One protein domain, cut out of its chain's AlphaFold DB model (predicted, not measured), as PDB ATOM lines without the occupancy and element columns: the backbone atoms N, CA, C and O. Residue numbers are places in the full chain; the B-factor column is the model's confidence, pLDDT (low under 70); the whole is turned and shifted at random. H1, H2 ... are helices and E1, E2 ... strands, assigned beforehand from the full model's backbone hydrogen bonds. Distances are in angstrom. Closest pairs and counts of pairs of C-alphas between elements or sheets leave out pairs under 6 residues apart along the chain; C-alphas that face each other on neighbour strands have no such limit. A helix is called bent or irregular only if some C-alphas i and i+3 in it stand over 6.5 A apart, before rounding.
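What this domain is: This is residues 183 to 332 of the 352 residues of the protein "Hypothetical protein" of Miscanthus lutarioriparius (UniProt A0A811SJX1). A twisted sheet of five strands has helices over both faces, and its two longest strands, E4 and E5, run on together as a long hairpin arm whose tip, round Gly 313, reaches well away from the rest. H3 and H4 cover one face near the other end of that hairpin, H5 runs along E4 on the opposite face, and H1 and H2 lie beyond H3, off the sheet. The printed part has 150 residues, with five named helices and five named strands in the order H1 H2 H3 H4 E1 E2 E3 H5 E4 E5; its class is mixed, helices and strands. The sheet's order is E1 E2 E3 E5 E4, all antiparallel. The whole is compact, with a radius of gyration of the C-alphas of 16.3 A, and its C-alphas span 53 by 39 by 26 A.

Where its parts are: Find C-alpha 183 at (35.277, 10.071, 22.348), where H1 begins; it runs to residue 190. H2 follows at residues 194 to 198. H3, the longest helix by residues, takes residues 206 to 220 and measures 21.5 A from first to last C-alpha; H4 is residues 231 to 237. Next come three short strands, E1 at residues 246 to 249, E2 at 254 to 257 and E3 at 263 to 267. H5, residues 276 to 288, is 18.8 A long and only just irregular: C-alphas 282 and 285 are 6.8 A apart. E4, residues 297 to 311, is 39.1 A long from C-alpha 297 at (43.296, -0.313, 8.505), and it bends by 57 degrees at residue 308. E5, residues 314 to 328, is 43.6 A long and ends with C-alpha 328 at (45.127, 4.597, 12.515).

How they stand to each other: Begin with E1, E2 and E3, a meander, each strand the antiparallel neighbour of the one before. E1 and E2 form a hairpin, with N 247 and O 255 at 2.9 A; E2 and E3 form another, with N 256 and O 265 at 2.8 A. E3 is the neighbour of E5, where N 266 and O 325 are 2.8 A apart. In the hairpin of E4 and E5, look at N 301 and O 324, 2.8 A, and, near its tip, N 311 and O 314, 3.0 A; these pairs are within hydrogen-bond range. E3, H5 and E4 make a split strand-helix-strand unit, two strands running the same way with E5 between them, and its crossover is right-handed. H3 and H4 are on the same face of the sheet and H5 is on the opposite face, which gives three layers. H5 lies over E4 at a height of 9.4 A over the sheet and runs along the strands; its closest C-alphas to E4 are Met 286 and Phe 297, 6.2 A. H4 has a height of 8.7 A and runs slantwise to the strands, at 49 degrees to E5 on the local plane. H3 touches H4 with residues 209 to 213 alone, closest at the C-alphas of Ile 209 and Leu 233, 5.5 A; they are only just about perpendicular, at 73 degrees. H1 is close to H3 but not clearly touching, closest at the C-alphas of His 183 and Glu 217, 7.9 A, and they run opposite ways at a shallow tilt of 3 degrees. H2 is close to H3 but not clearly touching, with the C-alphas of Leu 197 and Phe 206 closest at 7.7 A. In H1, H2, H3 and H4 every O i to N i+4 pair is within hydrogen-bond range; in H5, 6 of 9 are.

The domain as a whole: The two C-alphas farthest apart are those of Gln 292 and Gly 313, 55.2 A. The printed part has no cut, and no link is long. The mean pLDDT of the printed part is 70.2; 65 residues are under 70, among them residues 183 to 210 and 270 to 282.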
ATOM      1  N   HIS A 183      36.409   9.531  21.594       43.84
ATOM      2  CA  HIS A 183      35.277  10.071  22.348       43.84
ATOM      3  C   HIS A 183      35.394  11.568  22.702       43.84
ATOM      4  O   HIS A 183      34.419  12.314  22.598       43.84
ATOM      5  N   GLN A 184      36.572  12.072  23.102       47.00
ATOM      6  CA  GLN A 184      36.767  13.510  23.354       47.00
ATOM      7  C   GLN A 184      36.776  14.328  22.064       47.00
ATOM      8  O   GLN A 184      36.337  15.481  22.063       47.00
ATOM      9  N   VAL A 185      37.249  13.740  20.964       49.03
ATOM     10  CA  VAL A 185      37.229  14.377  19.645       49.03
ATOM     11  C   VAL A 185      35.806  14.427  19.110       49.03
ATOM     12  O   VAL A 185      35.372  15.491  18.690       49.03
ATOM     13  N   VAL A 186      35.049  13.338  19.228       47.97
ATOM     14  CA  VAL A 186      33.620  13.264  18.904       47.97
ATOM     15  C   VAL A 186      32.804  14.203  19.799       47.97
ATOM     16  O   VAL A 186      31.904  14.888  19.320       47.97
ATOM     17  N   LYS A 187      33.163  14.366  21.079       49.19
ATOM     18  CA  LYS A 187      32.551  15.356  21.984       49.19
ATOM     19  C   LYS A 187      32.882  16.805  21.601       49.19
ATOM     20  O   LYS A 187      31.992  17.650  21.635       49.19
ATOM     21  N   ARG A 188      34.127  17.104  21.200       50.91
ATOM     22  CA  ARG A 188      34.514  18.412  20.627       50.91
ATOM     23  C   ARG A 188      33.839  18.657  19.279       50.91
ATOM     24  O   ARG A 188      33.474  19.789  18.989       50.91
ATOM     25  N   PHE A 189      33.623  17.602  18.499       51.19
ATOM     26  CA  PHE A 189      32.925  17.639  17.221       51.19
ATOM     27  C   PHE A 189      31.442  17.974  17.392       51.19
ATOM     28  O   PHE A 189      30.945  18.898  16.756       51.19
ATOM     29  N   LYS A 190      30.771  17.316  18.347       49.66
ATOM     30  CA  LYS A 190      29.408  17.650  18.801       49.66
ATOM     31  C   LYS A 190      29.286  19.085  19.332       49.66
ATOM     32  O   LYS A 190      28.178  19.604  19.398       49.66
ATOM     33  N   ALA A 191      30.400  19.715  19.712       48.31
ATOM     34  CA  ALA A 191      30.458  21.091  20.202       48.31
ATOM     35  C   ALA A 191      30.816  22.135  19.122       48.31
ATOM     36  O   ALA A 191      30.803  23.330  19.419       48.31
ATOM     37  N   LEU A 192      31.138  21.726  17.884       51.12
ATOM     38  CA  LEU A 192      31.368  22.662  16.780       51.12
ATOM     39  C   LEU A 192      30.054  23.331  16.360       51.12
ATOM     40  O   LEU A 192      29.001  22.699  16.300       51.12
ATOM     41  N   SER A 193      30.116  24.629  16.054       48.03
ATOM     42  CA  SER A 193      28.929  25.385  15.655       48.03
ATOM     43  C   SER A 193      28.418  24.945  14.278       48.03
ATOM     44  O   SER A 193      29.200  24.706  13.354       48.03
ATOM     45  N   VAL A 194      27.091  24.913  14.113       46.72
ATOM     46  CA  VAL A 194      26.417  24.585  12.841       46.72
ATOM     47  C   VAL A 194      26.894  25.484  11.687       46.72
ATOM     48  O   VAL A 194      26.942  25.031  10.550       46.72
ATOM     49  N   GLN A 195      27.312  26.726  11.966       43.31
ATOM     50  CA  GLN A 195      27.848  27.665  10.971       43.31
ATOM     51  C   GLN A 195      29.237  27.266  10.458       43.31
ATOM     52  O   GLN A 195      29.443  27.237   9.248       43.31
ATOM     53  N   THR A 196      30.157  26.881  11.352       44.47
ATOM     54  CA  THR A 196      31.486  26.360  10.975       44.47
ATOM     55  C   THR A 196      31.361  25.098  10.121       44.47
ATOM     56  O   THR A 196      32.193  24.852   9.261       44.47
ATOM     57  N   LEU A 197      30.303  24.313  10.328       48.28
ATOM     58  CA  LEU A 197      30.029  23.066   9.613       48.28
ATOM     59  C   LEU A 197      29.295  23.286   8.271       48.28
ATOM     60  O   LEU A 197      29.464  22.490   7.350       48.28
ATOM     61  N   HIS A 198      28.541  24.383   8.118       46.25
ATOM     62  CA  HIS A 198      27.841  24.749   6.876       46.25
ATOM     63  C   HIS A 198      28.786  25.244   5.763       46.25
ATOM     64  O   HIS A 198      28.480  25.091   4.581       46.25
ATOM     65  N   GLU A 199      29.947  25.810   6.110       47.72
ATOM     66  CA  GLU A 199      30.954  26.249   5.126       47.72
ATOM     67  C   GLU A 199      31.700  25.086   4.450       47.72
ATOM     68  O   GLU A 199      32.158  25.237   3.315       47.72
ATOM     69  N   TYR A 200      31.782  23.914   5.093       45.09
ATOM     70  CA  TYR A 200      32.541  22.763   4.581       45.09
ATOM     71  C   TYR A 200      31.840  21.985   3.467       45.09
ATOM     72  O   TYR A 200      32.518  21.351   2.658       45.09
ATOM     73  N   SER A 201      30.507  22.028   3.379       42.56
ATOM     74  CA  SER A 201      29.800  21.365   2.288       42.56
ATOM     75  C   SER A 201      28.614  22.166   1.768       42.56
ATOM     76  O   SER A 201      27.546  22.217   2.366       42.56
ATOM     77  N   ARG A 202      28.770  22.717   0.558       50.56
ATOM     78  CA  ARG A 202      27.655  23.255  -0.241       50.56
ATOM     79  C   ARG A 202      26.805  22.156  -0.912       50.56
ATOM     80  O   ARG A 202      25.904  22.496  -1.674       50.56
ATOM     81  N   ARG A 203      27.120  20.860  -0.727       51.34
ATOM     82  CA  ARG A 203      26.549  19.742  -1.520       51.34
ATOM     83  C   ARG A 203      26.181  18.465  -0.747       51.34
ATOM     84  O   ARG A 203      25.588  17.581  -1.355       51.34
ATOM     85  N   THR A 204      26.474  18.356   0.548       53.56
ATOM     86  CA  THR A 204      26.218  17.151   1.364       53.56
ATOM     87  C   THR A 204      25.373  17.513   2.579       53.56
ATOM     88  O   THR A 204      25.581  18.576   3.167       53.56
ATOM     89  N   ARG A 205      24.424  16.654   2.975       57.97
ATOM     90  CA  ARG A 205      23.651  16.892   4.198       57.97
ATOM     91  C   ARG A 205      24.538  16.624   5.410       57.97
ATOM     92  O   ARG A 205      25.282  15.654   5.459       57.97
ATOM     93  N   PHE A 206      24.449  17.510   6.394       59.84
ATOM     94  CA  PHE A 206      25.237  17.438   7.624       59.84
ATOM     95  C   PHE A 206      24.968  16.164   8.449       59.84
ATOM     96  O   PHE A 206      25.880  15.663   9.103       59.84
ATOM     97  N   SER A 207      23.745  15.626   8.378       60.59
ATOM     98  CA  SER A 207      23.366  14.338   8.979       60.59
ATOM     99  C   SER A 207      24.297  13.203   8.565       60.59
ATOM    100  O   SER A 207      24.697  12.402   9.402       60.59
ATOM    101  N   ASP A 208      24.698  13.196   7.298       64.62
ATOM    102  CA  ASP A 208      25.397  12.073   6.681       64.62
ATOM    103  C   ASP A 208      26.852  12.010   7.185       64.62
ATOM    104  O   ASP A 208      27.358  10.948   7.523       64.62
ATOM    105  N   ILE A 209      27.495  13.173   7.374       67.19
ATOM    106  CA  ILE A 209      28.853  13.263   7.947       67.19
ATOM    107  C   ILE A 209      28.866  12.789   9.407       67.19
ATOM    108  O   ILE A 209      29.847  12.205   9.866       67.19
ATOM    109  N   TYR A 210      27.794  13.060  10.155       67.31
ATOM    110  CA  TYR A 210      27.694  12.657  11.556       67.31
ATOM    111  C   TYR A 210      27.504  11.142  11.705       67.31
ATOM    112  O   TYR A 210      28.108  10.535  12.587       67.31
ATOM    113  N   GLU A 211      26.704  10.526  10.835       73.62
ATOM    114  CA  GLU A 211      26.575   9.067  10.759       73.62
ATOM    115  C   GLU A 211      27.910   8.414  10.381       73.62
ATOM    116  O   GLU A 211      28.367   7.511  11.084       73.62
ATOM    117  N   ASP A 212      28.595   8.945   9.365       77.31
ATOM    118  CA  ASP A 212      29.906   8.457   8.928       77.31
ATOM    119  C   ASP A 212      30.980   8.563  10.029       77.31
ATOM    120  O   ASP A 212      31.846   7.694  10.154       77.31
ATOM    121  N   LEU A 213      30.933   9.615  10.854       76.06
ATOM    122  CA  LEU A 213      31.837   9.772  11.997       76.06
ATOM    123  C   LEU A 213      31.584   8.735  13.093       76.06
ATOM    124  O   LEU A 213      32.555   8.248  13.671       76.06
ATOM    125  N   ASN A 214      30.323   8.382  13.365       76.12
ATOM    126  CA  ASN A 214      29.998   7.333  14.338       76.12
ATOM    127  C   ASN A 214      30.480   5.960  13.843       76.12
ATOM    128  O   ASN A 214      31.033   5.186  14.619       76.12
ATOM    129  N   VAL A 215      30.332   5.679  12.543       83.06
ATOM    130  CA  VAL A 215      30.885   4.466  11.920       83.06
ATOM    131  C   VAL A 215      32.406   4.433  12.084       83.06
ATOM    132  O   VAL A 215      32.961   3.447  12.566       83.06
ATOM    133  N   LEU A 216      33.101   5.528  11.757       81.19
ATOM    134  CA  LEU A 216      34.553   5.607  11.929       81.19
ATOM    135  C   LEU A 216      34.975   5.419  13.397       81.19
ATOM    136  O   LEU A 216      35.986   4.764  13.650       81.19
ATOM    137  N   GLU A 217      34.210   5.953  14.353       76.38
ATOM    138  CA  GLU A 217      34.450   5.762  15.789       76.38
ATOM    139  C   GLU A 217      34.397   4.285  16.174       76.38
ATOM    140  O   GLU A 217      35.374   3.757  16.707       76.38
ATOM    141  N   HIS A 218      33.332   3.585  15.793       77.00
ATOM    142  CA  HIS A 218      33.190   2.158  16.063       77.00
ATOM    143  C   HIS A 218      34.250   1.293  15.365       77.00
ATOM    144  O   HIS A 218      34.670   0.261  15.896       77.00
ATOM    145  N   ILE A 219      34.735   1.698  14.190       80.75
ATOM    146  CA  ILE A 219      35.830   0.986  13.522       80.75
ATOM    147  C   ILE A 219      37.144   1.160  14.288       80.75
ATOM    148  O   ILE A 219      37.871   0.180  14.473       80.75
ATOM    149  N   VAL A 220      37.452   2.376  14.747       76.06
ATOM    150  CA  VAL A 220      38.665   2.650  15.537       76.06
ATOM    151  C   VAL A 220      38.617   1.923  16.881       76.06
ATOM    152  O   VAL A 220      39.612   1.331  17.285       76.06
ATOM    153  N   GLU A 221      37.455   1.879  17.535       73.06
ATOM    154  CA  GLU A 221      37.235   1.106  18.768       73.06
ATOM    155  C   GLU A 221      37.299  -0.417  18.544       73.06
ATOM    156  O   GLU A 221      37.362  -1.198  19.496       73.06
ATOM    157  N   GLY A 222      37.291  -0.857  17.284       71.75
ATOM    158  CA  GLY A 222      37.333  -2.262  16.896       71.75
ATOM    159  C   GLY A 222      35.994  -2.993  17.034       71.75
ATOM    160  O   GLY A 222      35.949  -4.203  16.780       71.75
ATOM    161  N   SER A 223      34.914  -2.288  17.395       76.06
ATOM    162  CA  SER A 223      33.550  -2.827  17.450       76.06
ATOM    163  C   SER A 223      32.940  -3.026  16.060       76.06
ATOM    164  O   SER A 223      32.073  -3.882  15.893       76.06
ATOM    165  N   GLU A 224      33.442  -2.314  15.050       80.69
ATOM    166  CA  GLU A 224      33.080  -2.500  13.644       80.69
ATOM    167  C   GLU A 224      34.267  -2.938  12.772       80.69
ATOM    168  O   GLU A 224      35.437  -2.934  13.172       80.69
ATOM    169  N   LYS A 225      33.960  -3.427  11.565       82.50
ATOM    170  CA  LYS A 225      34.963  -3.804  10.561       82.50
ATOM    171  C   LYS A 225      35.282  -2.617   9.654       82.50
ATOM    172  O   LYS A 225      34.383  -1.820   9.406       82.50
ATOM    173  N   PRO A 226      36.509  -2.533   9.110       87.62
ATOM    174  CA  PRO A 226      36.850  -1.497   8.144       87.62
ATOM    175  C   PRO A 226      35.872  -1.510   6.967       87.62
ATOM    176  O   PRO A 226      35.440  -2.578   6.522       87.62
ATOM    177  N   SER A 227      35.498  -0.329   6.486       89.19
ATOM    178  CA  SER A 227      34.414  -0.174   5.514       89.19
ATOM    179  C   SER A 227      34.712   0.934   4.497       89.19
ATOM    180  O   SER A 227      35.801   1.518   4.480       89.19
ATOM    181  N   ASN A 228      33.765   1.172   3.586       87.88
ATOM    182  CA  ASN A 228      33.837   2.300   2.665       87.88
ATOM    183  C   ASN A 228      33.413   3.576   3.407       87.88
ATOM    184  O   ASN A 228      32.265   3.703   3.824       87.88
ATOM    185  N   LEU A 229      34.354   4.499   3.565       88.31
ATOM    186  CA  LEU A 229      34.190   5.795   4.200       88.31
ATOM    187  C   LEU A 229      33.862   6.844   3.138       88.31
ATOM    188  O   LEU A 229      34.487   6.899   2.072       88.31
ATOM    189  N   SER A 230      32.901   7.713   3.433       86.25
ATOM    190  CA  SER A 230      32.459   8.707   2.461       86.25
ATOM    191  C   SER A 230      33.552   9.738   2.147       86.25
ATOM    192  O   SER A 230      34.358  10.135   2.993       86.25
ATOM    193  N   TYR A 231      33.581  10.210   0.898       84.62
ATOM    194  CA  TYR A 231      34.491  11.288   0.506       84.62
ATOM    195  C   TYR A 231      34.258  12.578   1.311       84.62
ATOM    196  O   TYR A 231      35.246  13.157   1.765       84.62
ATOM    197  N   PRO A 232      33.002  13.010   1.572       81.50
ATOM    198  CA  PRO A 232      32.728  14.138   2.460       81.50
ATOM    199  C   PRO A 232      33.315  13.973   3.866       81.50
ATOM    200  O   PRO A 232      33.906  14.927   4.368       81.50
ATOM    201  N   LEU A 233      33.227  12.784   4.477       84.12
ATOM    202  CA  LEU A 233      33.868  12.498   5.765       84.12
ATOM    203  C   LEU A 233      35.387  12.705   5.680       84.12
ATOM    204  O   LEU A 233      35.963  13.426   6.494       84.12
ATOM    205  N   LEU A 234      36.045  12.088   4.692       86.19
ATOM    206  CA  LEU A 234      37.505  12.151   4.569       86.19
ATOM    207  C   LEU A 234      38.006  13.558   4.215       86.19
ATOM    208  O   LEU A 234      39.032  13.995   4.738       86.19
ATOM    209  N   GLN A 235      37.273  14.298   3.380       83.31
ATOM    210  CA  GLN A 235      37.514  15.726   3.162       83.31
ATOM    211  C   GLN A 235      37.380  16.502   4.465       83.31
ATOM    212  O   GLN A 235      38.238  17.318   4.787       83.31
ATOM    213  N   PHE A 236      36.316  16.242   5.220       78.81
ATOM    214  CA  PHE A 236      36.034  16.949   6.453       78.81
ATOM    215  C   PHE A 236      37.166  16.762   7.478       78.81
ATOM    216  O   PHE A 236      37.773  17.739   7.922       78.81
ATOM    217  N   ILE A 237      37.529  15.514   7.796       76.88
ATOM    218  CA  ILE A 237      38.547  15.223   8.818       76.88
ATOM    219  C   ILE A 237      39.957  15.657   8.405       76.88
ATOM    220  O   ILE A 237      40.816  15.771   9.270       76.88
ATOM    221  N   THR A 238      40.218  15.901   7.120       81.56
ATOM    222  CA  THR A 238      41.516  16.391   6.621       81.56
ATOM    223  C   THR A 238      41.540  17.903   6.373       81.56
ATOM    224  O   THR A 238      42.524  18.416   5.838       81.56
ATOM    225  N   GLU A 239      40.481  18.630   6.749       76.25
ATOM    226  CA  GLU A 239      40.293  20.051   6.421       76.25
ATOM    227  C   GLU A 239      40.446  20.314   4.913       76.25
ATOM    228  O   GLU A 239      41.231  21.152   4.477       76.25
ATOM    229  N   ASN A 240      39.710  19.543   4.110       80.44
ATOM    230  CA  ASN A 240      39.762  19.537   2.650       80.44
ATOM    231  C   ASN A 240      41.178  19.269   2.102       80.44
ATOM    232  O   ASN A 240      41.631  19.948   1.181       80.44
ATOM    233  N   PHE A 241      41.872  18.279   2.677       82.62
ATOM    234  CA  PHE A 241      43.249  17.914   2.322       82.62
ATOM    235  C   PHE A 241      44.229  19.096   2.401       82.62
ATOM    236  O   PHE A 241      45.071  19.278   1.522       82.62
ATOM    237  N   SER A 242      44.102  19.931   3.437       79.88
ATOM    238  CA  SER A 242      44.946  21.121   3.582       79.88
ATOM    239  C   SER A 242      46.416  20.777   3.842       79.88
ATOM    240  O   SER A 242      46.742  19.806   4.531       79.88
ATOM    241  N   ASP A 243      47.320  21.653   3.394       77.88
ATOM    242  CA  ASP A 243      48.759  21.521   3.664       77.88
ATOM    243  C   ASP A 243      49.083  21.527   5.165       77.88
ATOM    244  O   ASP A 243      50.034  20.883   5.598       77.88
ATOM    245  N   LYS A 244      48.247  22.174   5.992       77.31
ATOM    246  CA  LYS A 244      48.375  22.158   7.463       77.31
ATOM    247  C   LYS A 244      48.237  20.755   8.053       77.31
ATOM    248  O   LYS A 244      48.750  20.488   9.138       77.31
ATOM    249  N   ARG A 245      47.498  19.881   7.371       75.12
ATOM    250  CA  ARG A 245      47.259  18.494   7.775       75.12
ATOM    251  C   ARG A 245      48.181  17.516   7.052       75.12
ATOM    252  O   ARG A 245      48.222  16.352   7.442       75.12
ATOM    253  N   LYS A 246      48.945  17.946   6.046       83.81
ATOM    254  CA  LYS A 246      49.859  17.081   5.294       83.81
ATOM    255  C   LYS A 246      51.028  16.641   6.178       83.81
ATOM    256  O   LYS A 246      51.749  17.461   6.736       83.81
ATOM    257  N   ILE A 247      51.217  15.328   6.305       78.88
ATOM    258  CA  ILE A 247      52.319  14.730   7.085       78.88
ATOM    259  C   ILE A 247      53.466  14.224   6.210       78.88
ATOM    260  O   ILE A 247      54.547  13.928   6.725       78.88
ATOM    261  N   GLY A 248      53.235  14.122   4.901       78.31
ATOM    262  CA  GLY A 248      54.237  13.731   3.920       78.31
ATOM    263  C   GLY A 248      53.635  12.956   2.755       78.31
ATOM    264  O   GLY A 248      52.433  13.015   2.498       78.31
ATOM    265  N   HIS A 249      54.496  12.222   2.067       74.69
ATOM    266  CA  HIS A 249      54.153  11.293   1.002       74.69
ATOM    267  C   HIS A 249      54.680   9.909   1.402       74.69
ATOM    268  O   HIS A 249      55.770   9.818   1.967       74.69
ATOM    269  N   ASN A 250      53.903   8.854   1.172       66.31
ATOM    270  CA  ASN A 250      54.349   7.469   1.324       66.31
ATOM    271  C   ASN A 250      54.308   6.753  -0.035       66.31
ATOM    272  O   ASN A 250      53.947   7.340  -1.049       66.31
ATOM    273  N   GLU A 251      54.655   5.472  -0.054       65.81
ATOM    274  CA  GLU A 251      54.632   4.633  -1.261       65.81
ATOM    275  C   GLU A 251      53.259   4.529  -1.950       65.81
ATOM    276  O   GLU A 251      53.186   4.198  -3.131       65.81
ATOM    277  N   LEU A 252      52.171   4.821  -1.231       70.38
ATOM    278  CA  LEU A 252      50.805   4.774  -1.747       70.38
ATOM    279  C   LEU A 252      50.326   6.151  -2.237       70.38
ATOM    280  O   LEU A 252      49.532   6.217  -3.175       70.38
ATOM    281  N   GLY A 253      50.787   7.248  -1.632       75.75
ATOM    282  CA  GLY A 253      50.436   8.606  -2.036       75.75
ATOM    283  C   GLY A 253      50.595   9.667  -0.944       75.75
ATOM    284  O   GLY A 253      51.333   9.523   0.035       75.75
ATOM    285  N   GLU A 254      49.874  10.774  -1.109       82.19
ATOM    286  CA  GLU A 254      49.916  11.903  -0.179       82.19
ATOM    287  C   GLU A 254      49.196  11.567   1.128       82.19
ATOM    288  O   GLU A 254      48.052  11.120   1.118       82.19
ATOM    289  N   CYS A 255      49.844  11.811   2.264       86.44
ATOM    290  CA  CYS A 255      49.315  11.466   3.578       86.44
ATOM    291  C   CYS A 255      48.914  12.713   4.368       86.44
ATOM    292  O   CYS A 255      49.702  13.650   4.529       86.44
ATOM    293  N   PHE A 256      47.712  12.675   4.939       84.19
ATOM    294  CA  PHE A 256      47.120  13.748   5.730       84.19
ATOM    295  C   PHE A 256      46.716  13.221   7.108       84.19
ATOM    296  O   PHE A 256      46.076  12.178   7.226       84.19
ATOM    297  N   LYS A 257      47.079  13.946   8.164       81.69
ATOM    298  CA  LYS A 257      46.637  13.676   9.532       81.69
ATOM    299  C   LYS A 257      45.216  14.193   9.718       81.69
ATOM    300  O   LYS A 257      44.935  15.348   9.403       81.69
ATOM    301  N   GLY A 258      44.340  13.367  10.277       71.56
ATOM    302  CA  GLY A 258      42.994  13.788  10.634       71.56
ATOM    303  C   GLY A 258      42.977  14.853  11.738       71.56
ATOM    304  O   GLY A 258      43.898  14.970  12.551       71.56
ATOM    305  N   ILE A 259      41.889  15.621  11.809       64.44
ATOM    306  CA  ILE A 259      41.536  16.431  12.984       64.44
ATOM    307  C   ILE A 259      41.435  15.519  14.213       64.44
ATOM    308  O   ILE A 259      41.885  15.874  15.302       64.44
ATOM    309  N   VAL A 260      40.912  14.311  14.001       60.75
ATOM    310  CA  VAL A 260      41.022  13.195  14.929       60.75
ATOM    311  C   VAL A 260      42.479  12.741  14.914       60.75
ATOM    312  O   VAL A 260      42.951  12.205  13.915       60.75
ATOM    313  N   GLN A 261      43.223  12.973  15.999       55.25
ATOM    314  CA  GLN A 261      44.666  12.682  16.081       55.25
ATOM    315  C   GLN A 261      45.020  11.191  15.944       55.25
ATOM    316  O   GLN A 261      46.180  10.838  16.094       55.25
ATOM    317  N   ILE A 262      44.041  10.340  15.657       62.78
ATOM    318  CA  ILE A 262      44.126   8.886  15.632       62.78
ATOM    319  C   ILE A 262      43.963   8.370  14.194       62.78
ATOM    320  O   ILE A 262      43.982   7.168  13.996       62.78
ATOM    321  N   VAL A 263      43.833   9.230  13.170       76.06
ATOM    322  CA  VAL A 263      43.678   8.770  11.775       76.06
ATOM    323  C   VAL A 263      44.643   9.428  10.791       76.06
ATOM    324  O   VAL A 263      44.949  10.621  10.875       76.06
ATOM    325  N   VAL A 264      45.101   8.635   9.825       84.31
ATOM    326  CA  VAL A 264      45.815   9.064   8.621       84.31
ATOM    327  C   VAL A 264      44.950   8.758   7.419       84.31
ATOM    328  O   VAL A 264      44.449   7.645   7.276       84.31
ATOM    329  N   VAL A 265      44.815   9.737   6.534       88.06
ATOM    330  CA  VAL A 265      44.186   9.569   5.230       88.06
ATOM    331  C   VAL A 265      45.270   9.656   4.167       88.06
ATOM    332  O   VAL A 265      45.911  10.696   4.012       88.06
ATOM    333  N   THR A 266      45.477   8.570   3.434       87.69
ATOM    334  CA  THR A 266      46.367   8.524   2.276       87.69
ATOM    335  C   THR A 266      45.543   8.678   1.009       87.69
ATOM    336  O   THR A 266      44.683   7.851   0.708       87.69
ATOM    337  N   ARG A 267      45.798   9.748   0.261       86.31
ATOM    338  CA  ARG A 267      45.183  10.023  -1.032       86.31
ATOM    339  C   ARG A 267      46.060   9.439  -2.130       86.31
ATOM    340  O   ARG A 267      47.203   9.861  -2.302       86.31
ATOM    341  N   LEU A 268      45.517   8.473  -2.863       81.25
ATOM    342  CA  LEU A 268      46.234   7.849  -3.967       81.25
ATOM    343  C   LEU A 268      46.311   8.825  -5.151       81.25
ATOM    344  O   LEU A 268      45.383   9.620  -5.348       81.25
ATOM    345  N   PRO A 269      47.383   8.769  -5.961       71.75
ATOM    346  CA  PRO A 269      47.476   9.548  -7.184       71.75
ATOM    347  C   PRO A 269      46.231   9.332  -8.040       71.75
ATOM    348  O   PRO A 269      45.758   8.201  -8.181       71.75
ATOM    349  N   GLY A 270      45.721  10.412  -8.635       62.09
ATOM    350  CA  GLY A 270      44.638  10.373  -9.615       62.09
ATOM    351  C   GLY A 270      45.096   9.704 -10.908       62.09
ATOM    352  O   GLY A 270      45.223  10.352 -11.941       62.09
ATOM    353  N   SER A 271      45.411   8.412 -10.845       50.34
ATOM    354  CA  SER A 271      45.628   7.581 -12.011       50.34
ATOM    355  C   SER A 271      44.277   7.405 -12.680       50.34
ATOM    356  O   SER A 271      43.355   6.830 -12.104       50.34
ATOM    357  N   LEU A 272      44.177   7.879 -13.915       46.97
ATOM    358  CA  LEU A 272      43.041   7.680 -14.812       46.97
ATOM    359  C   LEU A 272      42.665   6.195 -15.037       46.97
ATOM    360  O   LEU A 272      41.712   5.939 -15.759       46.97
ATOM    361  N   ASN A 273      43.363   5.218 -14.438       48.09
ATOM    362  CA  ASN A 273      43.331   3.819 -14.866       48.09
ATOM    363  C   ASN A 273      43.240   2.763 -13.748       48.09
ATOM    364  O   ASN A 273      43.438   1.584 -14.041       48.09
ATOM    365  N   ILE A 274      42.970   3.113 -12.482       56.50
ATOM    366  CA  ILE A 274      42.681   2.057 -11.493       56.50
ATOM    367  C   ILE A 274      41.203   1.686 -11.605       56.50
ATOM    368  O   ILE A 274      40.323   2.428 -11.162       56.50
ATOM    369  N   ASP A 275      40.958   0.539 -12.236       62.16
ATOM    370  CA  ASP A 275      39.651  -0.109 -12.268       62.16
ATOM    371  C   ASP A 275      39.157  -0.417 -10.845       62.16
ATOM    372  O   ASP A 275      39.931  -0.802  -9.962       62.16
ATOM    373  N   ASP A 276      37.857  -0.248 -10.619       65.00
ATOM    374  CA  ASP A 276      37.235  -0.412  -9.306       65.00
ATOM    375  C   ASP A 276      37.393  -1.841  -8.797       65.00
ATOM    376  O   ASP A 276      37.634  -2.033  -7.607       65.00
ATOM    377  N   GLY A 277      37.326  -2.838  -9.682       63.75
ATOM    378  CA  GLY A 277      37.550  -4.235  -9.331       63.75
ATOM    379  C   GLY A 277      38.973  -4.472  -8.833       63.75
ATOM    380  O   GLY A 277      39.166  -5.092  -7.787       63.75
ATOM    381  N   VAL A 278      39.968  -3.905  -9.521       63.41
ATOM    382  CA  VAL A 278      41.383  -4.001  -9.123       63.41
ATOM    383  C   VAL A 278      41.625  -3.300  -7.787       63.41
ATOM    384  O   VAL A 278      42.298  -3.850  -6.915       63.41
ATOM    385  N   PHE A 279      41.043  -2.117  -7.586       67.69
ATOM    386  CA  PHE A 279      41.156  -1.396  -6.320       67.69
ATOM    387  C   PHE A 279      40.562  -2.193  -5.151       67.69
ATOM    388  O   PHE A 279      41.225  -2.368  -4.128       67.69
ATOM    389  N   HIS A 280      39.355  -2.745  -5.317       67.94
ATOM    390  CA  HIS A 280      38.708  -3.567  -4.291       67.94
ATOM    391  C   HIS A 280      39.478  -4.867  -4.007       67.94
ATOM    392  O   HIS A 280      39.571  -5.294  -2.854       67.94
ATOM    393  N   GLN A 281      40.086  -5.479  -5.028       63.53
ATOM    394  CA  GLN A 281      40.935  -6.656  -4.844       63.53
ATOM    395  C   GLN A 281      42.191  -6.329  -4.023       63.53
ATOM    396  O   GLN A 281      42.580  -7.113  -3.159       63.53
ATOM    397  N   GLN A 282      42.808  -5.166  -4.251       66.62
ATOM    398  CA  GLN A 282      44.019  -4.761  -3.532       66.62
ATOM    399  C   GLN A 282      43.765  -4.456  -2.051       66.62
ATOM    400  O   GLN A 282      44.595  -4.795  -1.207       66.62
ATOM    401  N   ILE A 283      42.610  -3.881  -1.710       74.62
ATOM    402  CA  ILE A 283      42.254  -3.588  -0.311       74.62
ATOM    403  C   ILE A 283      41.764  -4.822   0.461       74.62
ATOM    404  O   ILE A 283      41.742  -4.797   1.690       74.62
ATOM    405  N   GLY A 284      41.400  -5.916  -0.220       69.25
ATOM    406  CA  GLY A 284      40.820  -7.108   0.411       69.25
ATOM    407  C   GLY A 284      41.692  -7.714   1.518       69.25
ATOM    408  O   GLY A 284      41.183  -8.121   2.560       69.25
ATOM    409  N   ASN A 285      43.017  -7.693   1.349       66.44
ATOM    410  CA  ASN A 285      43.947  -8.170   2.378       66.44
ATOM    411  C   ASN A 285      44.015  -7.222   3.585       66.44
ATOM    412  O   ASN A 285      44.112  -7.675   4.725       66.44
ATOM    413  N   MET A 286      43.924  -5.910   3.347       73.38
ATOM    414  CA  MET A 286      43.945  -4.897   4.407       73.38
ATOM    415  C   MET A 286      42.680  -4.966   5.271       73.38
ATOM    416  O   MET A 286      42.760  -4.805   6.484       73.38
ATOM    417  N   MET A 287      41.534  -5.302   4.671       72.06
ATOM    418  CA  MET A 287      40.257  -5.501   5.375       72.06
ATOM    419  C   MET A 287      40.294  -6.609   6.432       72.06
ATOM    420  O   MET A 287      39.546  -6.570   7.410       72.06
ATOM    421  N   MET A 288      41.146  -7.614   6.224       67.88
ATOM    422  CA  MET A 288      41.214  -8.820   7.052       67.88
ATOM    423  C   MET A 288      42.360  -8.784   8.069       67.88
ATOM    424  O   MET A 288      42.372  -9.579   9.010       67.88
ATOM    425  N   ALA A 289      43.321  -7.876   7.902       62.97
ATOM    426  CA  ALA A 289      44.495  -7.788   8.756       62.97
ATOM    427  C   ALA A 289      44.148  -7.148  10.111       62.97
ATOM    428  O   ALA A 289      43.831  -5.963  10.195       62.97
ATOM    429  N   ARG A 290      44.234  -7.931  11.194       62.06
ATOM    430  CA  ARG A 290      44.085  -7.448  12.576       62.06
ATOM    431  C   ARG A 290      45.171  -8.043  13.459       62.06
ATOM    432  O   ARG A 290      45.160  -9.239  13.739       62.06
ATOM    433  N   HIS A 291      46.111  -7.211  13.896       62.25
ATOM    434  CA  HIS A 291      47.170  -7.626  14.811       62.25
ATOM    435  C   HIS A 291      47.736  -6.421  15.566       62.25
ATOM    436  O   HIS A 291      47.898  -5.353  14.994       62.25
ATOM    437  N   GLN A 292      48.141  -6.617  16.820       55.22
ATOM    438  CA  GLN A 292      48.653  -5.569  17.718       55.22
ATOM    439  C   GLN A 292      49.912  -4.813  17.240       55.22
ATOM    440  O   GLN A 292      50.320  -3.845  17.875       55.22
ATOM    441  N   ASN A 293      50.560  -5.283  16.171       56.19
ATOM    442  CA  ASN A 293      51.772  -4.694  15.579       56.19
ATOM    443  C   ASN A 293      51.595  -4.377  14.085       56.19
ATOM    444  O   ASN A 293      52.573  -4.123  13.390       56.19
ATOM    445  N   VAL A 294      50.366  -4.465  13.576       60.62
ATOM    446  CA  VAL A 294      50.010  -4.062  12.216       60.62
ATOM    447  C   VAL A 294      49.170  -2.810  12.358       60.62
ATOM    448  O   VAL A 294      48.218  -2.819  13.132       60.62
ATOM    449  N   VAL A 295      49.531  -1.757  11.624       71.44
ATOM    450  CA  VAL A 295      48.749  -0.517  11.604       71.44
ATOM    451  C   VAL A 295      47.320  -0.863  11.213       71.44
ATOM    452  O   VAL A 295      47.089  -1.427  10.140       71.44
ATOM    453  N   GLN A 296      46.375  -0.548  12.088       76.25
ATOM    454  CA  GLN A 296      44.974  -0.832  11.857       76.25
ATOM    455  C   GLN A 296      44.487  -0.076  10.621       76.25
ATOM    456  O   GLN A 296      44.497   1.155  10.555       76.25
ATOM    457  N   PHE A 297      44.042  -0.841   9.630       83.62
ATOM    458  CA  PHE A 297      43.296  -0.313   8.505       83.62
ATOM    459  C   PHE A 297      41.876   0.013   8.971       83.62
ATOM    460  O   PHE A 297      41.225  -0.834   9.577       83.62
ATOM    461  N   LEU A 298      41.412   1.235   8.718       86.25
ATOM    462  CA  LEU A 298      40.104   1.730   9.164       86.25
ATOM    463  C   LEU A 298      39.096   1.786   8.018       86.25
ATOM    464  O   LEU A 298      37.898   1.641   8.227       86.25
ATOM    465  N   GLY A 299      39.560   1.956   6.786       89.06
ATOM    466  CA  GLY A 299      38.663   1.933   5.646       89.06
ATOM    467  C   GLY A 299      39.266   2.539   4.399       89.06
ATOM    468  O   GLY A 299      40.442   2.895   4.340       89.06
ATOM    469  N   TYR A 300      38.428   2.668   3.387       90.12
ATOM    470  CA  TYR A 300      38.801   3.208   2.087       90.12
ATOM    471  C   TYR A 300      37.708   4.123   1.566       90.12
ATOM    472  O   TYR A 300      36.578   4.051   2.022       90.12
ATOM    473  N   CYS A 301      38.021   4.946   0.576       86.62
ATOM    474  CA  CYS A 301      37.026   5.703  -0.161       86.62
ATOM    475  C   CYS A 301      37.225   5.486  -1.656       86.62
ATOM    476  O   CYS A 301      38.342   5.595  -2.170       86.62
ATOM    477  N   SER A 302      36.123   5.192  -2.338       85.06
ATOM    478  CA  SER A 302      36.036   5.084  -3.788       85.06
ATOM    479  C   SER A 302      35.003   6.094  -4.283       85.06
ATOM    480  O   SER A 302      33.806   5.826  -4.242       85.06
ATOM    481  N   TYR A 303      35.451   7.276  -4.709       81.56
ATOM    482  CA  TYR A 303      34.567   8.358  -5.139       81.56
ATOM    483  C   TYR A 303      34.854   8.759  -6.583       81.56
ATOM    484  O   TYR A 303      36.009   8.884  -6.974       81.56
ATOM    485  N   ALA A 304      33.811   8.953  -7.383       75.06
ATOM    486  CA  ALA A 304      33.921   9.389  -8.768       75.06
ATOM    487  C   ALA A 304      32.931  10.524  -9.019       75.06
ATOM    488  O   ALA A 304      31.759  10.423  -8.656       75.06
ATOM    489  N   VAL A 305      33.404  11.618  -9.617       69.81
ATOM    490  CA  VAL A 305      32.556  12.753 -10.002       69.81
ATOM    491  C   VAL A 305      32.883  13.205 -11.401       69.81
ATOM    492  O   VAL A 305      34.028  13.505 -11.731       69.81
ATOM    493  N   GLU A 306      31.835  13.370 -12.186       71.00
ATOM    494  CA  GLU A 306      31.885  14.063 -13.458       71.00
ATOM    495  C   GLU A 306      32.145  15.562 -13.253       71.00
ATOM    496  O   GLU A 306      31.323  16.313 -12.720       71.00
ATOM    497  N   LYS A 307      33.318  16.021 -13.681       68.19
ATOM    498  CA  LYS A 307      33.688  17.431 -13.719       68.19
ATOM    499  C   LYS A 307      33.580  17.936 -15.152       68.19
ATOM    500  O   LYS A 307      34.172  17.373 -16.065       68.19
ATOM    501  N   LYS A 308      32.863  19.041 -15.346       75.06
ATOM    502  CA  LYS A 308      32.912  19.797 -16.602       75.06
ATOM    503  C   LYS A 308      34.264  20.504 -16.691       75.06
ATOM    504  O   LYS A 308      34.598  21.301 -15.815       75.06
ATOM    505  N   VAL A 309      35.048  20.169 -17.706       75.88
ATOM    506  CA  VAL A 309      36.366  20.735 -17.993       75.88
ATOM    507  C   VAL A 309      36.287  21.425 -19.345       75.88
ATOM    508  O   VAL A 309      35.799  20.847 -20.314       75.88
ATOM    509  N   GLU A 310      36.736  22.672 -19.400       71.31
ATOM    510  CA  GLU A 310      36.850  23.416 -20.647       71.31
ATOM    511  C   GLU A 310      38.211  23.115 -21.276       71.31
ATOM    512  O   GLU A 310      39.251  23.359 -20.665       71.31
ATOM    513  N   ILE A 311      38.192  22.516 -22.465       77.75
ATOM    514  CA  ILE A 311      39.383  22.203 -23.257       77.75
ATOM    515  C   ILE A 311      39.134  22.786 -24.642       77.75
ATOM    516  O   ILE A 311      38.127  22.462 -25.274       77.75
ATOM    517  N   ASP A 312      40.021  23.675 -25.083       74.81
ATOM    518  CA  ASP A 312      39.951  24.339 -26.390       74.81
ATOM    519  C   ASP A 312      38.607  25.051 -26.665       74.81
ATOM    520  O   ASP A 312      38.103  25.048 -27.785       74.81
ATOM    521  N   GLY A 313      37.992  25.640 -25.629       76.12
ATOM    522  CA  GLY A 313      36.701  26.343 -25.722       76.12
ATOM    523  C   GLY A 313      35.464  25.434 -25.744       76.12
ATOM    524  O   GLY A 313      34.340  25.925 -25.843       76.12
ATOM    525  N   TYR A 314      35.638  24.113 -25.619       71.81
ATOM    526  CA  TYR A 314      34.544  23.150 -25.503       71.81
ATOM    527  C   TYR A 314      34.441  22.610 -24.080       71.81
ATOM    528  O   TYR A 314      35.414  22.127 -23.497       71.81
ATOM    529  N   VAL A 315      33.227  22.621 -23.533       77.19
ATOM    530  CA  VAL A 315      32.940  21.990 -22.244       77.19
ATOM    531  C   VAL A 315      32.805  20.484 -22.452       77.19
ATOM    532  O   VAL A 315      31.834  20.014 -23.043       77.19
ATOM    533  N   ARG A 316      33.768  19.716 -21.944       79.06
ATOM    534  CA  ARG A 316      33.718  18.252 -21.894       79.06
ATOM    535  C   ARG A 316      33.490  17.775 -20.471       79.06
ATOM    536  O   ARG A 316      34.001  18.355 -19.518       79.06
ATOM    537  N   THR A 317      32.727  16.703 -20.318       69.12
ATOM    538  CA  THR A 317      32.580  16.030 -19.028       69.12
ATOM    539  C   THR A 317      33.726  15.038 -18.864       69.12
ATOM    540  O   THR A 317      33.900  14.158 -19.702       69.12
ATOM    541  N   ALA A 318      34.523  15.193 -17.810       65.62
ATOM    542  CA  ALA A 318      35.600  14.284 -17.443       65.62
ATOM    543  C   ALA A 318      35.296  13.646 -16.084       65.62
ATOM    544  O   ALA A 318      34.971  14.348 -15.126       65.62
ATOM    545  N   GLU A 319      35.415  12.326 -15.980       68.88
ATOM    546  CA  GLU A 319      35.273  11.615 -14.711       68.88
ATOM    547  C   GLU A 319      36.545  11.807 -13.874       68.88
ATOM    548  O   GLU A 319      37.643  11.416 -14.272       68.88
ATOM    549  N   LYS A 320      36.413  12.429 -12.703       69.94
ATOM    550  CA  LYS A 320      37.488  12.532 -11.722       69.94
ATOM    551  C   LYS A 320      37.265  11.490 -10.634       69.94
ATOM    552  O   LYS A 320      36.295  11.588  -9.882       69.94
ATOM    553  N   ARG A 321      38.189  10.537 -10.525       74.94
ATOM    554  CA  ARG A 321      38.204   9.532  -9.459       74.94
ATOM    555  C   ARG A 321      39.096   9.976  -8.307       74.94
ATOM    556  O   ARG A 321      40.206  10.459  -8.513       74.94
ATOM    557  N   GLU A 322      38.599   9.798  -7.096       78.56
ATOM    558  CA  GLU A 322      39.317   9.955  -5.840       78.56
ATOM    559  C   GLU A 322      39.336   8.585  -5.152       78.56
ATOM    560  O   GLU A 322      38.307   7.912  -4.997       78.56
ATOM    561  N   ARG A 323      40.537   8.145  -4.785       84.94
ATOM    562  CA  ARG A 323      40.782   6.879  -4.097       84.94
ATOM    563  C   ARG A 323      41.579   7.192  -2.845       84.94
ATOM    564  O   ARG A 323      42.662   7.774  -2.939       84.94
ATOM    565  N   LEU A 324      41.027   6.866  -1.683       87.69
ATOM    566  CA  LEU A 324      41.668   7.152  -0.403       87.69
ATOM    567  C   LEU A 324      41.716   5.908   0.470       87.69
ATOM    568  O   LEU A 324      40.830   5.059   0.399       87.69
ATOM    569  N   LEU A 325      42.739   5.835   1.310       88.94
ATOM    570  CA  LEU A 325      42.912   4.816   2.335       88.94
ATOM    571  C   LEU A 325      42.968   5.501   3.697       88.94
ATOM    572  O   LEU A 325      43.573   6.565   3.828       88.94
ATOM    573  N   CYS A 326      42.339   4.906   4.701       88.81
ATOM    574  CA  CYS A 326      42.296   5.426   6.056       88.81
ATOM    575  C   CYS A 326      42.892   4.404   7.027       88.81
ATOM    576  O   CYS A 326      42.490   3.239   7.045       88.81
ATOM    577  N   PHE A 327      43.851   4.854   7.827       85.31
ATOM    578  CA  PHE A 327      44.578   4.056   8.811       85.31
ATOM    579  C   PHE A 327      44.545   4.740  10.169       85.31
ATOM    580  O   PHE A 327      44.360   5.957  10.242       85.31
ATOM    581  N   GLU A 328      44.800   3.986  11.233       77.44
ATOM    582  CA  GLU A 328      45.127   4.597  12.515       77.44
ATOM    583  C   GLU A 328      46.423   5.431  12.422       77.44
ATOM    584  O   GLU A 328      47.340   5.137  11.649       77.44
ATOM    585  N   TYR A 329      46.514   6.499  13.208       71.38
ATOM    586  CA  TYR A 329      47.698   7.346  13.285       71.38
ATOM    587  C   TYR A 329      48.632   6.874  14.391       71.38
ATOM    588  O   TYR A 329      48.281   6.862  15.569       71.38
ATOM    589  N   LEU A 330      49.878   6.598  14.010       66.88
ATOM    590  CA  LEU A 330      50.960   6.331  14.944       66.88
ATOM    591  C   LEU A 330      51.725   7.624  15.248       66.88
ATOM    592  O   LEU A 330      52.445   8.160  14.400       66.88
ATOM    593  N   SER A 331      51.600   8.113  16.483       58.12
ATOM    594  CA  SER A 331      52.165   9.396  16.934       58.12
ATOM    595  C   SER A 331      53.685   9.503  16.811       58.12
ATOM    596  O   SER A 331      54.205  10.601  16.619       58.12
ATOM    597  N   LYS A 332      54.394   8.371  16.852       53.56
ATOM    598  CA  LYS A 332      55.857   8.314  16.711       53.56
ATOM    599  C   LYS A 332      56.346   8.332  15.255       53.56
ATOM    600  O   LYS A 332      57.552   8.386  15.032       53.56
TER     601      LYS A 332